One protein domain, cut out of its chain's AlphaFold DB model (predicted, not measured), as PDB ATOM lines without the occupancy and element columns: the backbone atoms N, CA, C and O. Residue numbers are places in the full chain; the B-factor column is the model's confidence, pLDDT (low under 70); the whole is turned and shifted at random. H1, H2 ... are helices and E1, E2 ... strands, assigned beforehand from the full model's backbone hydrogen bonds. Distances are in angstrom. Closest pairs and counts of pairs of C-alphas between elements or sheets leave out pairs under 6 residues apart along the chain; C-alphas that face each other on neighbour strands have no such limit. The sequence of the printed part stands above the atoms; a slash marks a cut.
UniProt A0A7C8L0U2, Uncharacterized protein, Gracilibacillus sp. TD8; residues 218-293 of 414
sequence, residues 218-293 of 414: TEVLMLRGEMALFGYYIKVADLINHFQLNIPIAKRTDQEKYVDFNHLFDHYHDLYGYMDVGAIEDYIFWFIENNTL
ATOM      1  N   THR A 218       2.355  18.483   7.107       60.78
ATOM      2  CA  THR A 218       2.334  17.871   5.786       60.78
ATOM      3  C   THR A 218       2.863  18.808   4.701       60.78
ATOM      4  O   THR A 218       3.696  18.381   3.907       60.78
ATOM      5  N   GLU A 219       2.451  20.081   4.687       69.44
ATOM      6  CA  GLU A 219       2.973  21.084   3.738       69.44
ATOM      7  C   GLU A 219       4.478  21.247   3.931       69.44
ATOM      8  O   GLU A 219       5.263  21.318   2.990       69.44
ATOM      9  N   VAL A 220       4.888  21.227   5.189       64.44
ATOM     10  CA  VAL A 220       6.277  21.350   5.584       64.44
ATOM     11  C   VAL A 220       7.090  20.115   5.174       64.44
ATOM     12  O   VAL A 220       8.150  20.237   4.566       64.44
ATOM     13  N   LEU A 221       6.577  18.902   5.369       60.84
ATOM     14  CA  LEU A 221       7.210  17.683   4.857       60.84
ATOM     15  C   LEU A 221       7.270  17.646   3.320       60.84
ATOM     16  O   LEU A 221       8.204  17.064   2.766       60.84
ATOM     17  N   MET A 222       6.326  18.282   2.620       66.50
ATOM     18  CA  MET A 222       6.414  18.462   1.166       66.50
ATOM     19  C   MET A 222       7.552  19.397   0.779       66.50
ATOM     20  O   MET A 222       8.315  19.052  -0.120       66.50
ATOM     21  N   LEU A 223       7.752  20.504   1.504       66.25
ATOM     22  CA  LEU A 223       8.920  21.373   1.307       66.25
ATOM     23  C   LEU A 223      10.225  20.598   1.437       66.25
ATOM     24  O   LEU A 223      11.139  20.770   0.632       66.25
ATOM     25  N   ARG A 224      10.297  19.678   2.400       63.06
ATOM     26  CA  ARG A 224      11.442  18.775   2.524       63.06
ATOM     27  C   ARG A 224      11.618  17.881   1.290       63.06
ATOM     28  O   ARG A 224      12.746  17.632   0.883       63.06
ATOM     29  N   GLY A 225      10.535  17.378   0.699       60.88
ATOM     30  CA  GLY A 225      10.589  16.529  -0.496       60.88
ATOM     31  C   GLY A 225      10.937  17.274  -1.790       60.88
ATOM     32  O   GLY A 225      11.625  16.714  -2.641       60.88
ATOM     33  N   GLU A 226      10.474  18.516  -1.938       64.94
ATOM     34  CA  GLU A 226      10.597  19.299  -3.176       64.94
ATOM     35  C   GLU A 226      11.792  20.257  -3.184       64.94
ATOM     36  O   GLU A 226      12.388  20.485  -4.237       64.94
ATOM     37  N   MET A 227      12.153  20.811  -2.024       61.44
ATOM     38  CA  MET A 227      13.098  21.929  -1.915       61.44
ATOM     39  C   MET A 227      14.368  21.588  -1.131       61.44
ATOM     40  O   MET A 227      15.338  22.344  -1.195       61.44
ATOM     41  N   ALA A 228      14.415  20.461  -0.408       57.56
ATOM     42  CA  ALA A 228      15.616  20.125   0.348       57.56
ATOM     43  C   ALA A 228      16.751  19.638  -0.564       57.56
ATOM     44  O   ALA A 228      16.629  18.631  -1.266       57.56
ATOM     45  N   LEU A 229      17.915  20.288  -0.477       58.16
ATOM     46  CA  LEU A 229      19.158  19.684  -0.950       58.16
ATOM     47  C   LEU A 229      19.676  18.733   0.127       58.16
ATOM     48  O   LEU A 229      19.808  19.104   1.290       58.16
ATOM     49  N   PHE A 230      19.989  17.499  -0.270       55.81
ATOM     50  CA  PHE A 230      20.525  16.476   0.631       55.81
ATOM     51  C   PHE A 230      19.635  16.220   1.864       55.81
ATOM     52  O   PHE A 230      20.075  16.258   3.006       55.81
ATOM     53  N   GLY A 231      18.358  15.914   1.620       60.84
ATOM     54  CA  GLY A 231      17.479  15.205   2.557       60.84
ATOM     55  C   GLY A 231      16.856  16.020   3.696       60.84
ATOM     56  O   GLY A 231      15.736  15.677   4.077       60.84
ATOM     57  N   TYR A 232      17.520  17.056   4.227       73.94
ATOM     58  CA  TYR A 232      17.048  17.809   5.407       73.94
ATOM     59  C   TYR A 232      17.343  19.320   5.390       73.94
ATOM     60  O   TYR A 232      16.979  20.001   6.339       73.94
ATOM     61  N   TYR A 233      17.980  19.875   4.354       82.44
ATOM     62  CA  TYR A 233      18.388  21.286   4.358       82.44
ATOM     63  C   TYR A 233      17.607  22.117   3.351       82.44
ATOM     64  O   TYR A 233      17.623  21.805   2.161       82.44
ATOM     65  N   ILE A 234      16.981  23.204   3.804       83.81
ATOM     66  CA  ILE A 234      16.178  24.100   2.957       83.81
ATOM     67  C   ILE A 234      16.831  25.479   2.915       83.81
ATOM     68  O   ILE A 234      17.325  25.958   3.935       83.81
ATOM     69  N   LYS A 235      16.856  26.131   1.748       88.69
ATOM     70  CA  LYS A 235      17.360  27.506   1.663       88.69
ATOM     71  C   LYS A 235      16.404  28.489   2.323       88.69
ATOM     72  O   LYS A 235      15.189  28.407   2.158       88.69
ATOM     73  N   VAL A 236      16.973  29.508   2.955       89.25
ATOM     74  CA  VAL A 236      16.234  30.656   3.492       89.25
ATOM     75  C   VAL A 236      15.361  31.315   2.416       89.25
ATOM     76  O   VAL A 236      14.199  31.614   2.676       89.25
ATOM     77  N   ALA A 237      15.878  31.501   1.197       89.38
ATOM     78  CA  ALA A 237      15.109  32.072   0.086       89.38
ATOM     79  C   ALA A 237      13.826  31.289  -0.226       89.38
ATOM     80  O   ALA A 237      12.786  31.893  -0.487       89.38
ATOM     81  N   ASP A 238      13.913  29.959  -0.196       87.50
ATOM     82  CA  ASP A 238      12.802  29.078  -0.548       87.50
ATOM     83  C   ASP A 238      11.705  29.154   0.519       87.50
ATOM     84  O   ASP A 238      10.533  29.289   0.180       87.50
ATOM     85  N   LEU A 239      12.082  29.202   1.803       87.75
ATOM     86  CA  LEU A 239      11.144  29.403   2.915       87.75
ATOM     87  C   LEU A 239      10.458  30.771   2.857       87.75
ATOM     88  O   LEU A 239       9.239  30.850   2.997       87.75
ATOM     89  N   ILE A 240      11.224  31.837   2.602       89.06
ATOM     90  CA  ILE A 240      10.682  33.197   2.467       89.06
ATOM     91  C   ILE A 240       9.687  33.269   1.311       89.06
ATOM     92  O   ILE A 240       8.610  33.838   1.462       89.06
ATOM     93  N   ASN A 241      10.027  32.681   0.165       86.69
ATOM     94  CA  ASN A 241       9.163  32.694  -1.008       86.69
ATOM     95  C   ASN A 241       7.900  31.844  -0.799       86.69
ATOM     96  O   ASN A 241       6.798  32.297  -1.106       86.69
ATOM     97  N   HIS A 242       8.046  30.632  -0.259       84.94
ATOM     98  CA  HIS A 242       6.933  29.698  -0.083       84.94
ATOM     99  C   HIS A 242       5.895  30.206   0.917       84.94
ATOM    100  O   HIS A 242       4.695  30.200   0.633       84.94
ATOM    101  N   PHE A 243       6.354  30.689   2.070       84.62
ATOM    102  CA  PHE A 243       5.473  31.212   3.113       84.62
ATOM    103  C   PHE A 243       5.160  32.705   2.961       84.62
ATOM    104  O   PHE A 243       4.382  33.236   3.745       84.62
ATOM    105  N   GLN A 244       5.717  33.367   1.939       84.81
ATOM    106  CA  GLN A 244       5.561  34.807   1.694       84.81
ATOM    107  C   GLN A 244       5.946  35.655   2.918       84.81
ATOM    108  O   GLN A 244       5.263  36.622   3.263       84.81
ATOM    109  N   LEU A 245       7.043  35.270   3.574       87.06
ATOM    110  CA  LEU A 245       7.509  35.886   4.815       87.06
ATOM    111  C   LEU A 245       7.962  37.327   4.569       87.06
ATOM    112  O   LEU A 245       8.653  37.621   3.588       87.06
ATOM    113  N   ASN A 246       7.629  38.228   5.487       85.88
ATOM    114  CA  ASN A 246       7.975  39.640   5.401       85.88
ATOM    115  C   ASN A 246       9.240  39.965   6.209       85.88
ATOM    116  O   ASN A 246       9.230  40.774   7.137       85.88
ATOM    117  N   ILE A 247      10.356  39.339   5.832       84.88
ATOM    118  CA  ILE A 247      11.630  39.468   6.546       84.88
ATOM    119  C   ILE A 247      12.521  40.518   5.868       84.88
ATOM    120  O   ILE A 247      12.802  40.404   4.668       84.88
ATOM    121  N   PRO A 248      13.030  41.529   6.597       84.00
ATOM    122  CA  PRO A 248      13.994  42.473   6.047       84.00
ATOM    123  C   PRO A 248      15.365  41.802   5.879       84.00
ATOM    124  O   PRO A 248      16.054  41.502   6.849       84.00
ATOM    125  N   ILE A 249      15.798  41.595   4.634       82.88
ATOM    126  CA  ILE A 249      17.084  40.944   4.342       82.88
ATOM    127  C   ILE A 249      18.159  41.990   4.057       82.88
ATOM    128  O   ILE A 249      18.146  42.655   3.020       82.88
ATOM    129  N   ALA A 250      19.133  42.095   4.960       80.44
ATOM    130  CA  ALA A 250      20.235  43.046   4.835       80.44
ATOM    131  C   ALA A 250      21.291  42.621   3.799       80.44
ATOM    132  O   ALA A 250      21.835  43.471   3.088       80.44
ATOM    133  N   LYS A 251      21.603  41.320   3.691       83.31
ATOM    134  CA  LYS A 251      22.603  40.800   2.746       83.31
ATOM    135  C   LYS A 251      21.996  39.711   1.876       83.31
ATOM    136  O   LYS A 251      21.474  38.719   2.366       83.31
ATOM    137  N   ARG A 252      22.163  39.834   0.558       82.69
ATOM    138  CA  ARG A 252      21.691  38.823  -0.404       82.69
ATOM    139  C   ARG A 252      22.274  37.427  -0.145       82.69
ATOM    140  O   ARG A 252      21.645  36.437  -0.481       82.69
ATOM    141  N   THR A 253      23.453  37.336   0.467       84.38
ATOM    142  CA  THR A 253      24.067  36.059   0.857       84.38
ATOM    143  C   THR A 253      23.270  35.306   1.918       84.38
ATOM    144  O   THR A 253      23.360  34.086   1.961       84.38
ATOM    145  N   ASP A 254      22.476  35.994   2.744       86.75
ATOM    146  CA  ASP A 254      21.667  35.347   3.782       86.75
ATOM    147  C   ASP A 254      20.517  34.523   3.187       86.75
ATOM    148  O   ASP A 254      20.149  33.496   3.744       86.75
ATOM    149  N   GLN A 255      20.018  34.899   2.003       87.75
ATOM    150  CA  GLN A 255      19.027  34.116   1.251       87.75
ATOM    151  C   GLN A 255      19.565  32.758   0.778       87.75
ATOM    152  O   GLN A 255      18.801  31.811   0.613       87.75
ATOM    153  N   GLU A 256      20.876  32.660   0.554       88.31
ATOM    154  CA  GLU A 256      21.530  31.445   0.053       88.31
ATOM    155  C   GLU A 256      21.984  30.500   1.175       88.31
ATOM    156  O   GLU A 256      22.534  29.430   0.890       88.31
ATOM    157  N   LYS A 257      21.765  30.890   2.440       88.38
ATOM    158  CA  LYS A 257      22.012  30.033   3.599       88.38
ATOM    159  C   LYS A 257      20.977  28.916   3.660       88.38
ATOM    160  O   LYS A 257      19.816  29.107   3.296       88.38
ATOM    161  N   TYR A 258      21.409  27.767   4.157       88.94
ATOM    162  CA  TYR A 258      20.551  26.622   4.414       88.94
ATOM    163  C   TYR A 258      20.252  26.506   5.905       88.94
ATOM    164  O   TYR A 258      21.151  26.640   6.735       88.94
ATOM    165  N   VAL A 259      18.995  26.213   6.223       86.00
ATOM    166  CA  VAL A 259      18.538  25.861   7.568       86.00
ATOM    167  C   VAL A 259      18.289  24.362   7.651       86.00
ATOM    168  O   VAL A 259      17.913  23.724   6.662       86.00
ATOM    169  N   ASP A 260      18.516  23.793   8.832       79.94
ATOM    170  CA  ASP A 260      18.122  22.419   9.123       79.94
ATOM    171  C   ASP A 260      16.605  22.362   9.318       79.94
ATOM    172  O   ASP A 260      16.045  23.047  10.176       79.94
ATOM    173  N   PHE A 261      15.952  21.544   8.499       73.44
ATOM    174  CA  PHE A 261      14.520  21.309   8.543       73.44
ATOM    175  C   PHE A 261      14.048  20.858   9.926       73.44
ATOM    176  O   PHE A 261      13.067  21.390  10.432       73.44
ATOM    177  N   ASN A 262      14.739  19.905  10.555       72.31
ATOM    178  CA  ASN A 262      14.301  19.381  11.850       72.31
ATOM    179  C   ASN A 262      14.407  20.482  12.912       72.31
ATOM    180  O   ASN A 262      13.465  20.734  13.654       72.31
ATOM    181  N   HIS A 263      15.501  21.249  12.898       73.75
ATOM    182  CA  HIS A 263      15.678  22.356  13.837       73.75
ATOM    183  C   HIS A 263      14.598  23.440  13.692       73.75
ATOM    184  O   HIS A 263      14.132  23.979  14.697       73.75
ATOM    185  N   LEU A 264      14.210  23.772  12.457       72.81
ATOM    186  CA  LEU A 264      13.162  24.757  12.186       72.81
ATOM    187  C   LEU A 264      11.788  24.298  12.699       72.81
ATOM    188  O   LEU A 264      11.001  25.136  13.127       72.81
ATOM    189  N   PHE A 265      11.487  22.998  12.666       67.25
ATOM    190  CA  PHE A 265      10.112  22.511  12.830       67.25
ATOM    191  C   PHE A 265       9.849  21.682  14.095       67.25
ATOM    192  O   PHE A 265       8.696  21.577  14.514       67.25
ATOM    193  N   ASP A 266      10.882  21.185  14.776       62.06
ATOM    194  CA  ASP A 266      10.726  20.429  16.029       62.06
ATOM    195  C   ASP A 266      10.220  21.302  17.198       62.06
ATOM    196  O   ASP A 266       9.707  20.772  18.179       62.06
ATOM    197  N   HIS A 267      10.299  22.637  17.090       53.97
ATOM    198  CA  HIS A 267      10.072  23.563  18.211       53.97
ATOM    199  C   HIS A 267       8.815  24.449  18.103       53.97
ATOM    200  O   HIS A 267       8.537  25.199  19.037       53.97
ATOM    201  N   TYR A 268       8.059  24.406  16.996       59.66
ATOM    202  CA  TYR A 268       7.050  25.439  16.691       59.66
ATOM    203  C   TYR A 268       5.695  24.905  16.217       59.66
ATOM    204  O   TYR A 268       5.104  25.467  15.298       59.66
ATOM    205  N   HIS A 269       5.181  23.843  16.837       57.00
ATOM    206  CA  HIS A 269       3.883  23.268  16.482       57.00
ATOM    207  C   HIS A 269       2.872  23.290  17.630       57.00
ATOM    208  O   HIS A 269       3.223  23.244  18.806       57.00
ATOM    209  N   ASP A 270       1.596  23.369  17.267       49.38
ATOM    210  CA  ASP A 270       0.471  23.257  18.180       49.38
ATOM    211  C   ASP A 270       0.030  21.798  18.392       49.38
ATOM    212  O   ASP A 270       0.599  20.850  17.845       49.38
ATOM    213  N   LEU A 271      -1.049  21.632  19.160       40.34
ATOM    214  CA  LEU A 271      -1.727  20.366  19.464       40.34
ATOM    215  C   LEU A 271      -2.031  19.448  18.272       40.34
ATOM    216  O   LEU A 271      -2.145  18.233  18.442       40.34
ATOM    217  N   TYR A 272      -2.160  20.004  17.074       46.16
ATOM    218  CA  TYR A 272      -2.498  19.282  15.852       46.16
ATOM    219  C   TYR A 272      -1.309  19.201  14.885       46.16
ATOM    220  O   TYR A 272      -1.461  18.741  13.750       46.16
ATOM    221  N   GLY A 273      -0.126  19.629  15.334       52.75
ATOM    222  CA  GLY A 273       1.078  19.731  14.526       52.75
ATOM    223  C   GLY A 273       1.089  20.959  13.607       52.75
ATOM    224  O   GLY A 273       2.041  21.129  12.847       52.75
ATOM    225  N   TYR A 274       0.051  21.803  13.638       62.09
ATOM    226  CA  TYR A 274       0.032  23.028  12.852       62.09
ATOM    227  C   TYR A 274       1.045  24.015  13.403       62.09
ATOM    228  O   TYR A 274       1.276  24.083  14.605       62.09
ATOM    229  N   MET A 275       1.632  24.805  12.520       69.56
ATOM    230  CA  MET A 275       2.633  25.791  12.901       69.56
ATOM    231  C   MET A 275       2.154  27.164  12.477       69.56
ATOM    232  O   MET A 275       1.555  27.317  11.410       69.56
ATOM    233  N   ASP A 276       2.419  28.161  13.313       77.00
ATOM    234  CA  ASP A 276       2.208  29.547  12.922       77.00
ATOM    235  C   ASP A 276       3.320  29.951  11.953       77.00
ATOM    236  O   ASP A 276       4.511  29.833  12.253       77.00
ATOM    237  N   VAL A 277       2.940  30.453  10.783       82.81
ATOM    238  CA  VAL A 277       3.874  31.040   9.820       82.81
ATOM    239  C   VAL A 277       4.637  32.207  10.451       82.81
ATOM    240  O   VAL A 277       5.806  32.399  10.125       82.81
ATOM    241  N   GLY A 278       4.035  32.927  11.405       82.31
ATOM    242  CA  GLY A 278       4.727  33.950  12.191       82.31
ATOM    243  C   GLY A 278       5.914  33.396  12.987       82.31
ATOM    244  O   GLY A 278       6.971  34.017  13.023       82.31
ATOM    245  N   ALA A 279       5.807  32.183  13.536       79.00
ATOM    246  CA  ALA A 279       6.915  31.550  14.251       79.00
ATOM    247  C   ALA A 279       8.064  31.145  13.308       79.00
ATOM    248  O   ALA A 279       9.239  31.261  13.660       79.00
ATOM    249  N   ILE A 280       7.733  30.719  12.082       84.00
ATOM    250  CA  ILE A 280       8.723  30.471  11.023       84.00
ATOM    251  C   ILE A 280       9.409  31.787  10.635       84.00
ATOM    252  O   ILE A 280      10.631  31.818  10.481       84.00
ATOM    253  N   GLU A 281       8.646  32.876  10.499       87.81
ATOM    254  CA  GLU A 281       9.176  34.214  10.218       87.81
ATOM    255  C   GLU A 281      10.187  34.653  11.283       87.81
ATOM    256  O   GLU A 281      11.321  35.005  10.943       87.81
ATOM    257  N   ASP A 282       9.808  34.549  12.558       85.38
ATOM    258  CA  ASP A 282      10.642  34.914  13.705       85.38
ATOM    259  C   ASP A 282      11.937  34.098  13.757       85.38
ATOM    260  O   ASP A 282      13.024  34.655  13.948       85.38
ATOM    261  N   TYR A 283      11.849  32.782  13.540       86.44
ATOM    262  CA  TYR A 283      13.026  31.916  13.504       86.44
ATOM    263  C   TYR A 283      13.989  32.323  12.386       86.44
ATOM    264  O   TYR A 283      15.193  32.463  12.614       86.44
ATOM    265  N   ILE A 284      13.476  32.519  11.167       88.88
ATOM    266  CA  ILE A 284      14.317  32.855  10.015       88.88
ATOM    267  C   ILE A 284      14.932  34.245  10.189       88.88
ATOM    268  O   ILE A 284      16.116  34.425   9.896       88.88
ATOM    269  N   PHE A 285      14.181  35.211  10.722       88.94
ATOM    270  CA  PHE A 285      14.714  36.523  11.069       88.94
ATOM    271  C   PHE A 285      15.858  36.406  12.086       88.94
ATOM    272  O   PHE A 285      16.951  36.922  11.842       88.94
ATOM    273  N   TRP A 286      15.655  35.654  13.172       87.38
ATOM    274  CA  TRP A 286      16.679  35.420  14.192       87.38
ATOM    275  C   TRP A 286      17.933  34.738  13.625       87.38
ATOM    276  O   TRP A 286      19.051  35.162  13.932       87.38
ATOM    277  N   PHE A 287      17.762  33.718  12.779       87.81
ATOM    278  CA  PHE A 287      18.851  32.977  12.137       87.81
ATOM    279  C   PHE A 287      19.714  33.882  11.244       87.81
ATOM    280  O   PHE A 287      20.947  33.782  11.229       87.81
ATOM    281  N   ILE A 288      19.074  34.802  10.515       87.50
ATOM    282  CA  ILE A 288      19.757  35.783   9.668       87.50
ATOM    283  C   ILE A 288      20.481  36.830  10.524       87.50
ATOM    284  O   ILE A 288      21.676  37.057  10.317       87.50
ATOM    285  N   GLU A 289      19.789  37.452  11.484       86.00
ATOM    286  CA  GLU A 289      20.337  38.557  12.282       86.00
ATOM    287  C   GLU A 289      21.511  38.132  13.163       86.00
ATOM    288  O   GLU A 289      22.523  38.834  13.225       86.00
ATOM    289  N   ASN A 290      21.424  36.961  13.799       83.06
ATOM    290  CA  ASN A 290      22.489  36.460  14.673       83.06
ATOM    291  C   ASN A 290      23.633  35.790  13.909       83.06
ATOM    292  O   ASN A 290      24.583  35.305  14.520       83.06
ATOM    293  N   ASN A 291      23.567  35.790  12.573       70.88
ATOM    294  CA  ASN A 291      24.570  35.206  11.695       70.88
ATOM    295  C   ASN A 291      24.930  33.763  12.087       70.88
ATOM    296  O   ASN A 291      26.103  33.384  12.093       70.88
ATOM    297  N   THR A 292      23.910  32.973  12.421       79.75
ATOM    298  CA  THR A 292      24.071  31.567  12.781       79.75
ATOM    299  C   THR A 292      24.728  30.812  11.624       79.75
ATOM    300  O   THR A 292      24.424  31.052  10.449       79.75
ATOM    301  N   LEU A 293      25.671  29.924  11.950       81.88
ATOM    302  CA  LEU A 293      26.353  29.101  10.956       81.88
ATOM    303  C   LEU A 293      25.370  28.132  10.295       81.88
ATOM    304  O   LEU A 293      24.474  27.594  10.943       81.88
TER     305      LEU A 293
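Overview. This is residues 218 to 293 of the 414 residues of an uncharacterized protein of Gracilibacillus sp. TD8 (UniProt A0A7C8L0U2). A small helical domain has a very short two-stranded ladder, E1 beside E2, with the short helices H1, H2, H3 and H4 near its strands, while the longest helix, H5, runs alongside H2, away from the ladder. H2 and H5 are side by side and run opposite ways at a shallow tilt of 17 degrees; H1 comes near E1 with its end at Met 227, H4 follows directly from the end of E2, and H3 comes near the end of E1 at Lys 235. The loop between H4 and H5 reaches one end of the longest dimension at Leu 271. The printed part has 76 residues with five named helices and two named strands, in the order H1 E1 H2 H3 E2 H4 H5; the sheet E1 - E2 is antiparallel, and the class is mostly helix. The whole is compact, with a radius of gyration of the C-alphas of 11.8 A and spans of 35 by 25 by 21 A.

Arrangement. H1, residues 218 to 227, comes closest to E1, residues 233 to 235, at the C-alphas of Met 227 and Ile 234, 6.2 A apart. E1 is antiparallel to E2, residues 258 to 260, at 142 degrees between directions; N 234 and O 259 are 3.1 A apart and N 259 and O 234 2.8 A, both within hydrogen-bond range. H2, residues 236 to 243, is close to but not clearly touching H1, the closest C-alphas being those of Met 227 and Asp 238, 7.3 A apart. H2 touches H3, residues 252 to 256, where the closest C-alphas, of Ala 237 and Gln 255, are 4.6 A apart. H4, residues 261 to 265, is close to but not clearly touching H1, with C-alphas 224 and 261 closest at 7.2 A. H5, residues 277 to 289, only just touches H2, with 3 pairs of C-alphas within 8 A, the closest those of Phe 243 and Val 277 at 6.9 A; they stand at a shallow tilt of 17 degrees, opposite ways. H5 is apart from E1 and, only just, from E2, the closest C-alphas of E2 and H5 being 8.5 A apart. In H1, H2, H4 and H5 every O i to N i+4 pair is within hydrogen-bond range; in H3 it is 0 of 1, with 2 of 2 O i to N i+3 pairs within range.

Along the chain. H1 begins at C-alpha 218 (2.334, 17.871, 5.786) and is 13.8 A long. E1 measures 6.9 A, H2 10.8 A, H3 7.4 A, E2 6.8 A and H4 6.3 A. E2 begins at C-alpha 258 (20.551, 26.622, 4.414). H5 is 18.3 A long and ends at C-alpha 289 (20.337, 38.557, 12.282).

Size, cuts and confidence. The two C-alphas farthest apart, of Lys 251 and Leu 271, are 35.9 A apart. The printed part has no cut. The link from H4 to H5 is long, with 11 residues; the link from H2 to H3 is short, and the other links are tight. The mean pLDDT of the printed part is 75.9, and residues 218 to 231 and 265 to 275 are under 70.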